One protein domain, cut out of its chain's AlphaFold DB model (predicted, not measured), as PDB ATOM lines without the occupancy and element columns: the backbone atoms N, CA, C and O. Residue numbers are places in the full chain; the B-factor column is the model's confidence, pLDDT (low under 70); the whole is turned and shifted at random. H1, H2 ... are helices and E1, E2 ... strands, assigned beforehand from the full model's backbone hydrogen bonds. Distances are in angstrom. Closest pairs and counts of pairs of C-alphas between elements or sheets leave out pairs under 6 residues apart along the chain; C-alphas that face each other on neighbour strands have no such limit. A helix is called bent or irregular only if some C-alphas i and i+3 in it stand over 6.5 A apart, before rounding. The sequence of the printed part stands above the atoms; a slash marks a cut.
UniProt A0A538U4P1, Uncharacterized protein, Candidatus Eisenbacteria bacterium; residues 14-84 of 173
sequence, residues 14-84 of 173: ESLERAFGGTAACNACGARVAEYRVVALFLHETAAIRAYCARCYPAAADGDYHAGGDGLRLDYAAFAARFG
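AT A GLANCE: This is residues 14 to 84 of the 173 residues of an uncharacterized protein of Candidatus Eisenbacteria bacterium (UniProt A0A538U4P1). A small antiparallel sheet of three strands has two short helices, H1 and H2, over one face, while the long link of residues 54 to 70 loops round on the side away from them. Residues 21 to 35 fold back on themselves near the end of the sheet where E1 begins. The 71 printed residues hold H1, E1, E2, E3 and H2 along the chain, a mixed class; the sheet's order is E1, E2, E3. The whole is compact, with a radius of gyration of the C-alphas of 11.4 A and spans of 31 by 24 by 17 A.

HOW THE PARTS SIT: H1, residues 14 to 20, is on the sheet at a height of 8.2 A, across the strands; the C-alphas of Glu 17 and Val 38 are its closest to E1, residues 36 to 43, at 5.8 A. H1 is irregular, but only just: C-alphas 17 and 20 are 6.7 A apart. E1 and E2, residues 46 to 53, form a hairpin, with N 39 and O 50 2.9 A apart. E3, residues 71 to 75, completes a meander, each strand the antiparallel neighbour of the one before; N 47 and O 74 are 2.8 A apart. H2, residues 76 to 83, is on the same face as H1, giving two layers, helices on one face of a sheet; its height is 9.2 A, along the strands. The helices are close but not clearly touching: the closest C-alphas, of Ser 15 and Phe 83, are 6.9 A apart. In H2 every O i to N i+4 pair is within hydrogen-bond range; in H1 1 of 3 is, and 2 of 4 O i to N i+3 pairs.

IN THESE COORDINATES: H1 begins at C-alpha 14 (-55.577, -23.270, 44.010) and measures 11.2 A from first to last C-alpha. E1 measures 22.1 A, E2 23.2 A and E3 13.1 A. H2, 10.2 A, ends at C-alpha 83 (-57.482, -14.413, 49.083).

THE WHOLE: The C-alphas farthest apart, of Arg 55 and Ala 77, are 31.7 A apart. The printed part has no cut; the links H1 to E1 and E2 to E3 are long. pLDDT is under 70 at residues 14 to 19, 43, 45 and 60 to 71.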
ATOM      1  N   GLU A  14     -54.434 -23.150  44.917       55.09
ATOM      2  CA  GLU A  14     -55.577 -23.270  44.010       55.09
ATOM      3  C   GLU A  14     -56.398 -21.977  43.877       55.09
ATOM      4  O   GLU A  14     -56.896 -21.670  42.794       55.09
ATOM      5  N   SER A  15     -56.549 -21.196  44.953       60.66
ATOM      6  CA  SER A  15     -57.318 -19.942  44.920       60.66
ATOM      7  C   SER A  15     -56.595 -18.865  44.113       60.66
ATOM      8  O   SER A  15     -57.239 -18.110  43.385       60.66
ATOM      9  N   LEU A  16     -55.263 -18.820  44.205       66.75
ATOM     10  CA  LEU A  16     -54.428 -17.924  43.402       66.75
ATOM     11  C   LEU A  16     -54.399 -18.351  41.930       66.75
ATOM     12  O   LEU A  16     -54.508 -17.499  41.050       66.75
ATOM     13  N   GLU A  17     -54.307 -19.654  41.657       63.44
ATOM     14  CA  GLU A  17     -54.305 -20.198  40.294       63.44
ATOM     15  C   GLU A  17     -55.623 -19.896  39.558       63.44
ATOM     16  O   GLU A  17     -55.586 -19.478  38.407       63.44
ATOM     17  N   ARG A  18     -56.792 -19.929  40.214       62.75
ATOM     18  CA  ARG A  18     -58.078 -19.566  39.568       62.75
ATOM     19  C   ARG A  18     -58.181 -18.110  39.091       62.75
ATOM     20  O   ARG A  18     -59.114 -17.793  38.356       62.75
ATOM     21  N   ALA A  19     -57.269 -17.214  39.481       68.38
ATOM     22  CA  ALA A  19     -57.351 -15.795  39.129       68.38
ATOM     23  C   ALA A  19     -57.256 -15.517  37.616       68.38
ATOM     24  O   ALA A  19     -57.814 -14.515  37.170       68.38
ATOM     25  N   PHE A  20     -56.604 -16.392  36.838       70.06
ATOM     26  CA  PHE A  20     -56.403 -16.212  35.392       70.06
ATOM     27  C   PHE A  20     -57.212 -17.189  34.517       70.06
ATOM     28  O   PHE A  20     -57.167 -17.104  33.293       70.06
ATOM     29  N   GLY A  21     -57.996 -18.094  35.116       74.12
ATOM     30  CA  GLY A  21     -58.818 -19.065  34.383       74.12
ATOM     31  C   GLY A  21     -58.012 -20.217  33.762       74.12
ATOM     32  O   GLY A  21     -56.984 -20.624  34.288       74.12
ATOM     33  N   GLY A  22     -58.488 -20.790  32.651       73.62
ATOM     34  CA  GLY A  22     -57.885 -21.994  32.051       73.62
ATOM     35  C   GLY A  22     -56.566 -21.776  31.294       73.62
ATOM     36  O   GLY A  22     -55.874 -22.743  31.000       73.62
ATOM     37  N   THR A  23     -56.211 -20.529  30.958       78.62
ATOM     38  CA  THR A  23     -54.920 -20.176  30.337       78.62
ATOM     39  C   THR A  23     -54.472 -18.788  30.782       78.62
ATOM     40  O   THR A  23     -55.311 -17.908  30.953       78.62
ATOM     41  N   ALA A  24     -53.163 -18.563  30.883       80.31
ATOM     42  CA  ALA A  24     -52.588 -17.259  31.219       80.31
ATOM     43  C   ALA A  24     -51.390 -16.932  30.317       80.31
ATOM     44  O   ALA A  24     -50.650 -17.838  29.921       80.31
ATOM     45  N   ALA A  25     -51.173 -15.653  29.992       82.19
ATOM     46  CA  ALA A  25     -49.912 -15.223  29.393       82.19
ATOM     47  C   ALA A  25     -48.787 -15.241  30.442       82.19
ATOM     48  O   ALA A  25     -48.900 -14.636  31.506       82.19
ATOM     49  N   CYS A  26     -47.683 -15.927  30.141       80.44
ATOM     50  CA  CYS A  26     -46.498 -15.947  30.992       80.44
ATOM     51  C   CYS A  26     -45.902 -14.537  31.117       80.44
ATOM     52  O   CYS A  26     -45.523 -13.942  30.111       80.44
ATOM     53  N   ASN A  27     -45.727 -14.044  32.342       78.50
ATOM     54  CA  ASN A  27     -45.192 -12.710  32.630       78.50
ATOM     55  C   ASN A  27     -43.753 -12.501  32.119       78.50
ATOM     56  O   ASN A  27     -43.336 -11.383  31.857       78.50
ATOM     57  N   ALA A  28     -42.979 -13.577  31.949       78.31
ATOM     58  CA  ALA A  28     -41.600 -13.476  31.471       78.31
ATOM     59  C   ALA A  28     -41.463 -13.558  29.941       78.31
ATOM     60  O   ALA A  28     -40.620 -12.878  29.366       78.31
ATOM     61  N   CYS A  29     -42.235 -14.424  29.272       80.69
ATOM     62  CA  CYS A  29     -42.060 -14.695  27.837       80.69
ATOM     63  C   CYS A  29     -43.283 -14.376  26.968       80.69
ATOM     64  O   CYS A  29     -43.227 -14.576  25.759       80.69
ATOM     65  N   GLY A  30     -44.395 -13.933  27.559       80.00
ATOM     66  CA  GLY A  30     -45.634 -13.580  26.860       80.00
ATOM     67  C   GLY A  30     -46.439 -14.760  26.302       80.00
ATOM     68  O   GLY A  30     -47.565 -14.570  25.851       80.00
ATOM     69  N   ALA A  31     -45.909 -15.987  26.336       83.19
ATOM     70  CA  ALA A  31     -46.602 -17.157  25.803       83.19
ATOM     71  C   ALA A  31     -47.878 -17.466  26.604       83.19
ATOM     72  O   ALA A  31     -47.821 -17.564  27.831       83.19
ATOM     73  N   ARG A  32     -49.012 -17.674  25.918       86.31
ATOM     74  CA  ARG A  32     -50.238 -18.182  26.552       86.31
ATOM     75  C   ARG A  32     -50.091 -19.676  26.830       86.31
ATOM     76  O   ARG A  32     -49.860 -20.451  25.907       86.31
ATOM     77  N   VAL A  33     -50.223 -20.071  28.094       80.88
ATOM     78  CA  VAL A  33     -50.052 -21.457  28.552       80.88
ATOM     79  C   VAL A  33     -51.240 -21.905  29.402       80.88
ATOM     80  O   VAL A  33     -51.821 -21.101  30.129       80.88
ATOM     81  N   ALA A  34     -51.600 -23.185  29.304       81.38
ATOM     82  CA  ALA A  34     -52.619 -23.803  30.159       81.38
ATOM     83  C   ALA A  34     -52.042 -24.221  31.521       81.38
ATOM     84  O   ALA A  34     -52.687 -24.064  32.550       81.38
ATOM     85  N   GLU A  35     -50.792 -24.686  31.532       80.12
ATOM     86  CA  GLU A  35     -50.064 -25.039  32.748       80.12
ATOM     87  C   GLU A  35     -49.187 -23.866  33.191       80.12
ATOM     88  O   GLU A  35     -48.107 -23.617  32.641       80.12
ATOM     89  N   TYR A  36     -49.661 -23.123  34.189       79.75
ATOM     90  CA  TYR A  36     -48.936 -22.002  34.773       79.75
ATOM     91  C   TYR A  36     -48.835 -22.115  36.291       79.75
ATOM     92  O   TYR A  36     -49.621 -22.787  36.953       79.75
ATOM     93  N   ARG A  37     -47.836 -21.429  36.843       80.12
ATOM     94  CA  ARG A  37     -47.682 -21.185  38.277       80.12
ATOM     95  C   ARG A  37     -47.941 -19.723  38.568       80.12
ATOM     96  O   ARG A  37     -47.534 -18.860  37.789       80.12
ATOM     97  N   VAL A  38     -48.591 -19.451  39.692       78.88
ATOM     98  CA  VAL A  38     -48.871 -18.086  40.136       78.88
ATOM     99  C   VAL A  38     -47.884 -17.659  41.215       78.88
ATOM    100  O   VAL A  38     -47.591 -18.412  42.141       78.88
ATOM    101  N   VAL A  39     -47.391 -16.429  41.095       78.00
ATOM    102  CA  VAL A  39     -46.602 -15.743  42.119       78.00
ATOM    103  C   VAL A  39     -47.370 -14.497  42.541       78.00
ATOM    104  O   VAL A  39     -47.771 -13.699  41.692       78.00
ATOM    105  N   ALA A  40     -47.583 -14.343  43.848       75.81
ATOM    106  CA  ALA A  40     -48.078 -13.110  44.446       75.81
ATOM    107  C   ALA A  40     -46.890 -12.328  45.018       75.81
ATOM    108  O   ALA A  40     -46.111 -12.861  45.807       75.81
ATOM    109  N   LEU A  41     -46.751 -11.078  44.593       74.31
ATOM    110  CA  LEU A  41     -45.730 -10.138  45.035       74.31
ATOM    111  C   LEU A  41     -46.416  -9.030  45.828       74.31
ATOM    112  O   LEU A  41     -47.234  -8.296  45.274       74.31
ATOM    113  N   PHE A  42     -46.091  -8.920  47.112       70.12
ATOM    114  CA  PHE A  42     -46.625  -7.889  47.999       70.12
ATOM    115  C   PHE A  42     -45.675  -6.702  48.026       70.12
ATOM    116  O   PHE A  42     -44.513  -6.843  48.407       70.12
ATOM    117  N   LEU A  43     -46.164  -5.545  47.591       68.12
ATOM    118  CA  LEU A  43     -45.393  -4.316  47.519       68.12
ATOM    119  C   LEU A  43     -46.239  -3.141  47.958       68.12
ATOM    120  O   LEU A  43     -47.155  -2.703  47.257       68.12
ATOM    121  N   HIS A  44     -45.862  -2.618  49.115       71.56
ATOM    122  CA  HIS A  44     -46.466  -1.448  49.720       71.56
ATOM    123  C   HIS A  44     -47.985  -1.535  49.732       71.56
ATOM    124  O   HIS A  44     -48.548  -2.436  50.327       71.56
ATOM    125  N   GLU A  45     -48.683  -0.656  49.036       69.75
ATOM    126  CA  GLU A  45     -50.143  -0.632  49.055       69.75
ATOM    127  C   GLU A  45     -50.790  -1.697  48.160       69.75
ATOM    128  O   GLU A  45     -52.013  -1.822  48.150       69.75
ATOM    129  N   THR A  46     -50.008  -2.474  47.406       71.44
ATOM    130  CA  THR A  46     -50.526  -3.364  46.363       71.44
ATOM    131  C   THR A  46     -49.974  -4.783  46.420       71.44
ATOM    132  O   THR A  46     -48.872  -5.049  46.894       71.44
ATOM    133  N   ALA A  47     -50.747  -5.713  45.871       75.50
ATOM    134  CA  ALA A  47     -50.320  -7.058  45.546       75.50
ATOM    135  C   ALA A  47     -50.396  -7.255  44.027       75.50
ATOM    136  O   ALA A  47     -51.452  -7.087  43.406       75.50
ATOM    137  N   ALA A  48     -49.273  -7.626  43.420       76.12
ATOM    138  CA  ALA A  48     -49.226  -8.068  42.037       76.12
ATOM    139  C   ALA A  48     -49.282  -9.588  41.980       76.12
ATOM    140  O   ALA A  48     -48.411 -10.277  42.502       76.12
ATOM    141  N   ILE A  49     -50.284 -10.114  41.293       79.25
ATOM    142  CA  ILE A  49     -50.413 -11.539  41.013       79.25
ATOM    143  C   ILE A  49     -49.999 -11.749  39.559       79.25
ATOM    144  O   ILE A  49     -50.454 -11.011  38.678       79.25
ATOM    145  N   ARG A  50     -49.100 -12.704  39.312       80.94
ATOM    146  CA  ARG A  50     -48.493 -12.967  37.997       80.94
ATOM    147  C   ARG A  50     -48.461 -14.457  37.691       80.94
ATOM    148  O   ARG A  50     -48.199 -15.254  38.589       80.94
ATOM    149  N   ALA A  51     -48.673 -14.816  36.428       80.38
ATOM    150  CA  ALA A  51     -48.577 -16.190  35.943       80.38
ATOM    151  C   ALA A  51     -47.244 -16.445  35.217       80.38
ATOM    152  O   ALA A  51     -46.770 -15.608  34.450       80.38
ATOM    153  N   TYR A  52     -46.653 -17.623  35.415       81.31
ATOM    154  CA  TYR A  52     -45.413 -18.054  34.764       81.31
ATOM    155  C   TYR A  52     -45.550 -19.465  34.197       81.31
ATOM    156  O   TYR A  52     -46.098 -20.351  34.851       81.31
ATOM    157  N   CYS A  53     -44.997 -19.704  33.004       82.56
ATOM    158  CA  CYS A  53     -44.855 -21.062  32.479       82.56
ATOM    159  C   CYS A  53     -43.780 -21.842  33.255       82.56
ATOM    160  O   CYS A  53     -42.889 -21.249  33.872       82.56
ATOM    161  N   ALA A  54     -43.809 -23.175  33.166       83.19
ATOM    162  CA  ALA A  54     -42.876 -24.055  33.877       83.19
ATOM    163  C   ALA A  54     -41.389 -23.726  33.627       83.19
ATOM    164  O   ALA A  54     -40.568 -23.861  34.529       83.19
ATOM    165  N   ARG A  55     -41.043 -23.241  32.427       85.81
ATOM    166  CA  ARG A  55     -39.672 -22.835  32.076       85.81
ATOM    167  C   ARG A  55     -39.237 -21.540  32.766       85.81
ATOM    168  O   ARG A  55     -38.069 -21.404  33.112       85.81
ATOM    169  N   CYS A  56     -40.143 -20.576  32.909       82.19
ATOM    170  CA  CYS A  56     -39.820 -19.249  33.432       82.19
ATOM    171  C   CYS A  56     -39.990 -19.154  34.950       82.19
ATOM    172  O   CYS A  56     -39.312 -18.346  35.574       82.19
ATOM    173  N   TYR A  57     -40.844 -19.992  35.542       80.62
ATOM    174  CA  TYR A  57     -41.106 -20.000  36.981       80.62
ATOM    175  C   TYR A  57     -39.841 -20.115  37.858       80.62
ATOM    176  O   TYR A  57     -39.737 -19.341  38.805       80.62
ATOM    177  N   PRO A  58     -38.835 -20.966  37.553       79.31
ATOM    178  CA  PRO A  58     -37.609 -21.043  38.357       79.31
ATOM    179  C   PRO A  58     -36.791 -19.744  38.393       79.31
ATOM    180  O   PRO A  58     -35.973 -19.562  39.290       79.31
ATOM    181  N   ALA A  59     -36.985 -18.866  37.406       70.88
ATOM    182  CA  ALA A  59     -36.328 -17.568  37.311       70.88
ATOM    183  C   ALA A  59     -37.231 -16.406  37.758       70.88
ATOM    184  O   ALA A  59     -36.766 -15.266  37.755       70.88
ATOM    185  N   ALA A  60     -38.491 -16.674  38.126       69.88
ATOM    186  CA  ALA A  60     -39.407 -15.657  38.623       69.88
ATOM    187  C   ALA A  60     -38.845 -15.070  39.922       69.88
ATOM    188  O   ALA A  60     -38.528 -15.803  40.863       69.88
ATOM    189  N   ALA A  61     -38.686 -13.750  39.960       63.09
ATOM    190  CA  ALA A  61     -38.069 -13.062  41.083       63.09
ATOM    191  C   ALA A  61     -39.040 -12.068  41.723       63.09
ATOM    192  O   ALA A  61     -39.950 -11.553  41.075       63.09
ATOM    193  N   ASP A  62     -38.764 -11.705  42.983       53.62
ATOM    194  CA  ASP A  62     -39.490 -10.656  43.721       53.62
ATOM    195  C   ASP A  62     -39.617  -9.340  42.925       53.62
ATOM    196  O   ASP A  62     -40.493  -8.519  43.176       53.62
ATOM    197  N   GLY A  63     -38.704  -9.115  41.975       54.12
ATOM    198  CA  GLY A  63     -38.581  -7.868  41.241       54.12
ATOM    199  C   GLY A  63     -39.319  -7.763  39.915       54.12
ATOM    200  O   GLY A  63     -39.075  -6.791  39.198       54.12
ATOM    201  N   ASP A  64     -40.193  -8.715  39.603       61.00
ATOM    202  CA  ASP A  64     -41.013  -8.705  38.386       61.00
ATOM    203  C   ASP A  64     -42.340  -7.944  38.572       61.00
ATOM    204  O   ASP A  64     -43.260  -8.048  37.761       61.00
ATOM    205  N   TYR A  65     -42.447  -7.156  39.644       60.75
ATOM    206  CA  TYR A  65     -43.642  -6.390  39.993       60.75
ATOM    207  C   TYR A  65     -44.130  -5.473  38.869       60.75
ATOM    208  O   TYR A  65     -45.318  -5.487  38.530       60.75
ATOM    209  N   HIS A  66     -43.212  -4.715  38.267       59.78
ATOM    210  CA  HIS A  66     -43.515  -3.800  37.171       59.78
ATOM    211  C   HIS A  66     -43.314  -4.421  35.779       59.78
ATOM    212  O   HIS A  66     -43.420  -3.714  34.778       59.78
ATOM    213  N   ALA A  67     -42.993  -5.716  35.685       58.03
ATOM    214  CA  ALA A  67     -42.849  -6.385  34.396       58.03
ATOM    215  C   ALA A  67     -44.225  -6.581  33.727       58.03
ATOM    216  O   ALA A  67     -45.231  -6.798  34.408       58.03
ATOM    217  N   GLY A  68     -44.263  -6.456  32.397       54.50
ATOM    218  CA  GLY A  68     -45.487  -6.601  31.602       54.50
ATOM    219  C   GLY A  68     -45.960  -8.056  31.473       54.50
ATOM    220  O   GLY A  68     -45.160  -8.978  31.572       54.50
ATOM    221  N   GLY A  69     -47.258  -8.254  31.209       59.38
ATOM    222  CA  GLY A  69     -47.906  -9.566  31.063       59.38
ATOM    223  C   GLY A  69     -49.371  -9.553  31.525       59.38
ATOM    224  O   GLY A  69     -49.878  -8.506  31.930       59.38
ATOM    225  N   ASP A  70     -50.039 -10.716  31.500       60.72
ATOM    226  CA  ASP A  70     -51.342 -10.895  32.160       60.72
ATOM    227  C   ASP A  70     -51.098 -10.887  33.678       60.72
ATOM    228  O   ASP A  70     -50.638 -11.864  34.276       60.72
ATOM    229  N   GLY A  71     -51.350  -9.740  34.302       69.56
ATOM    230  CA  GLY A  71     -51.112  -9.525  35.718       69.56
ATOM    231  C   GLY A  71     -52.297  -8.853  36.388       69.56
ATOM    232  O   GLY A  71     -52.788  -7.830  35.921       69.56
ATOM    233  N   LEU A  72     -52.737  -9.394  37.524       72.56
ATOM    234  CA  LEU A  72     -53.701  -8.712  38.381       72.56
ATOM    235  C   LEU A  72     -52.924  -7.788  39.325       72.56
ATOM    236  O   LEU A  72     -51.991  -8.242  39.991       72.56
ATOM    237  N   ARG A  73     -53.275  -6.502  39.385       76.00
ATOM    238  CA  ARG A  73     -52.811  -5.598  40.445       76.00
ATOM    239  C   ARG A  73     -54.000  -5.271  41.334       76.00
ATOM    240  O   ARG A  73     -54.983  -4.718  40.854       76.00
ATOM    241  N   LEU A  74     -53.907  -5.643  42.600       75.25
ATOM    242  CA  LEU A  74     -54.894  -5.328  43.626       75.25
ATOM    243  C   LEU A  74     -54.247  -4.406  44.651       75.25
ATOM    244  O   LEU A  74     -53.042  -4.512  44.871       75.25
ATOM    245  N   ASP A  75     -55.023  -3.544  45.299       78.38
ATOM    246  CA  ASP A  75     -54.579  -3.016  46.587       78.38
ATOM    247  C   ASP A  75     -54.569  -4.143  47.642       78.38
ATOM    248  O   ASP A  75     -55.148  -5.221  47.452       78.38
ATOM    249  N   TYR A  76     -53.856  -3.930  48.745       76.12
ATOM    250  CA  TYR A  76     -53.692  -4.943  49.787       76.12
ATOM    251  C   TYR A  76     -55.026  -5.340  50.442       76.12
ATOM    252  O   TYR A  76     -55.229  -6.510  50.769       76.12
ATOM    253  N   ALA A  77     -55.965  -4.398  50.585       79.44
ATOM    254  CA  ALA A  77     -57.282  -4.669  51.156       79.44
ATOM    255  C   ALA A  77     -58.120  -5.572  50.235       79.44
ATOM    256  O   ALA A  77     -58.705  -6.554  50.690       79.44
ATOM    257  N   ALA A  78     -58.119  -5.300  48.931       82.00
ATOM    258  CA  ALA A  78     -58.771  -6.095  47.902       82.00
ATOM    259  C   ALA A  78     -58.129  -7.481  47.763       82.00
ATOM    260  O   ALA A  78     -58.838  -8.473  47.575       82.00
ATOM    261  N   PHE A  79     -56.801  -7.578  47.898       81.31
ATOM    262  CA  PHE A  79     -56.127  -8.871  47.986       81.31
ATOM    263  C   PHE A  79     -56.611  -9.653  49.211       81.31
ATOM    264  O   PHE A  79     -57.054 -10.792  49.063       81.31
ATOM    265  N   ALA A  80     -56.571  -9.044  50.399       79.44
ATOM    266  CA  ALA A  80     -56.957  -9.702  51.644       79.44
ATOM    267  C   ALA A  80     -58.427 -10.146  51.632       79.44
ATOM    268  O   ALA A  80     -58.736 -11.250  52.072       79.44
ATOM    269  N   ALA A  81     -59.321  -9.334  51.062       79.94
ATOM    270  CA  ALA A  81     -60.729  -9.680  50.892       79.94
ATOM    271  C   ALA A  81     -60.938 -10.880  49.952       79.94
ATOM    272  O   ALA A  81     -61.846 -11.682  50.166       79.94
ATOM    273  N   ARG A  82     -60.109 -11.012  48.910       78.81
ATOM    274  CA  ARG A  82     -60.252 -12.058  47.888       78.81
ATOM    275  C   ARG A  82     -59.541 -13.363  48.240       78.81
ATOM    276  O   ARG A  82     -60.029 -14.432  47.884       78.81
ATOM    277  N   PHE A  83     -58.380 -13.277  48.879       76.50
ATOM    278  CA  PHE A  83     -57.482 -14.413  49.083       76.50
ATOM    279  C   PHE A  83     -57.164 -14.690  50.555       76.50
ATOM    280  O   PHE A  83     -56.653 -15.766  50.845       76.50
ATOM    281  N   GLY A  84     -57.500 -13.783  51.474       74.31
ATOM    282  CA  GLY A  84     -57.093 -13.834  52.880       74.31
ATOM    283  C   GLY A  84     -55.865 -12.964  53.163       74.31
ATOM    284  O   GLY A  84     -55.107 -12.622  52.255       74.31
TER     285      GLY A  84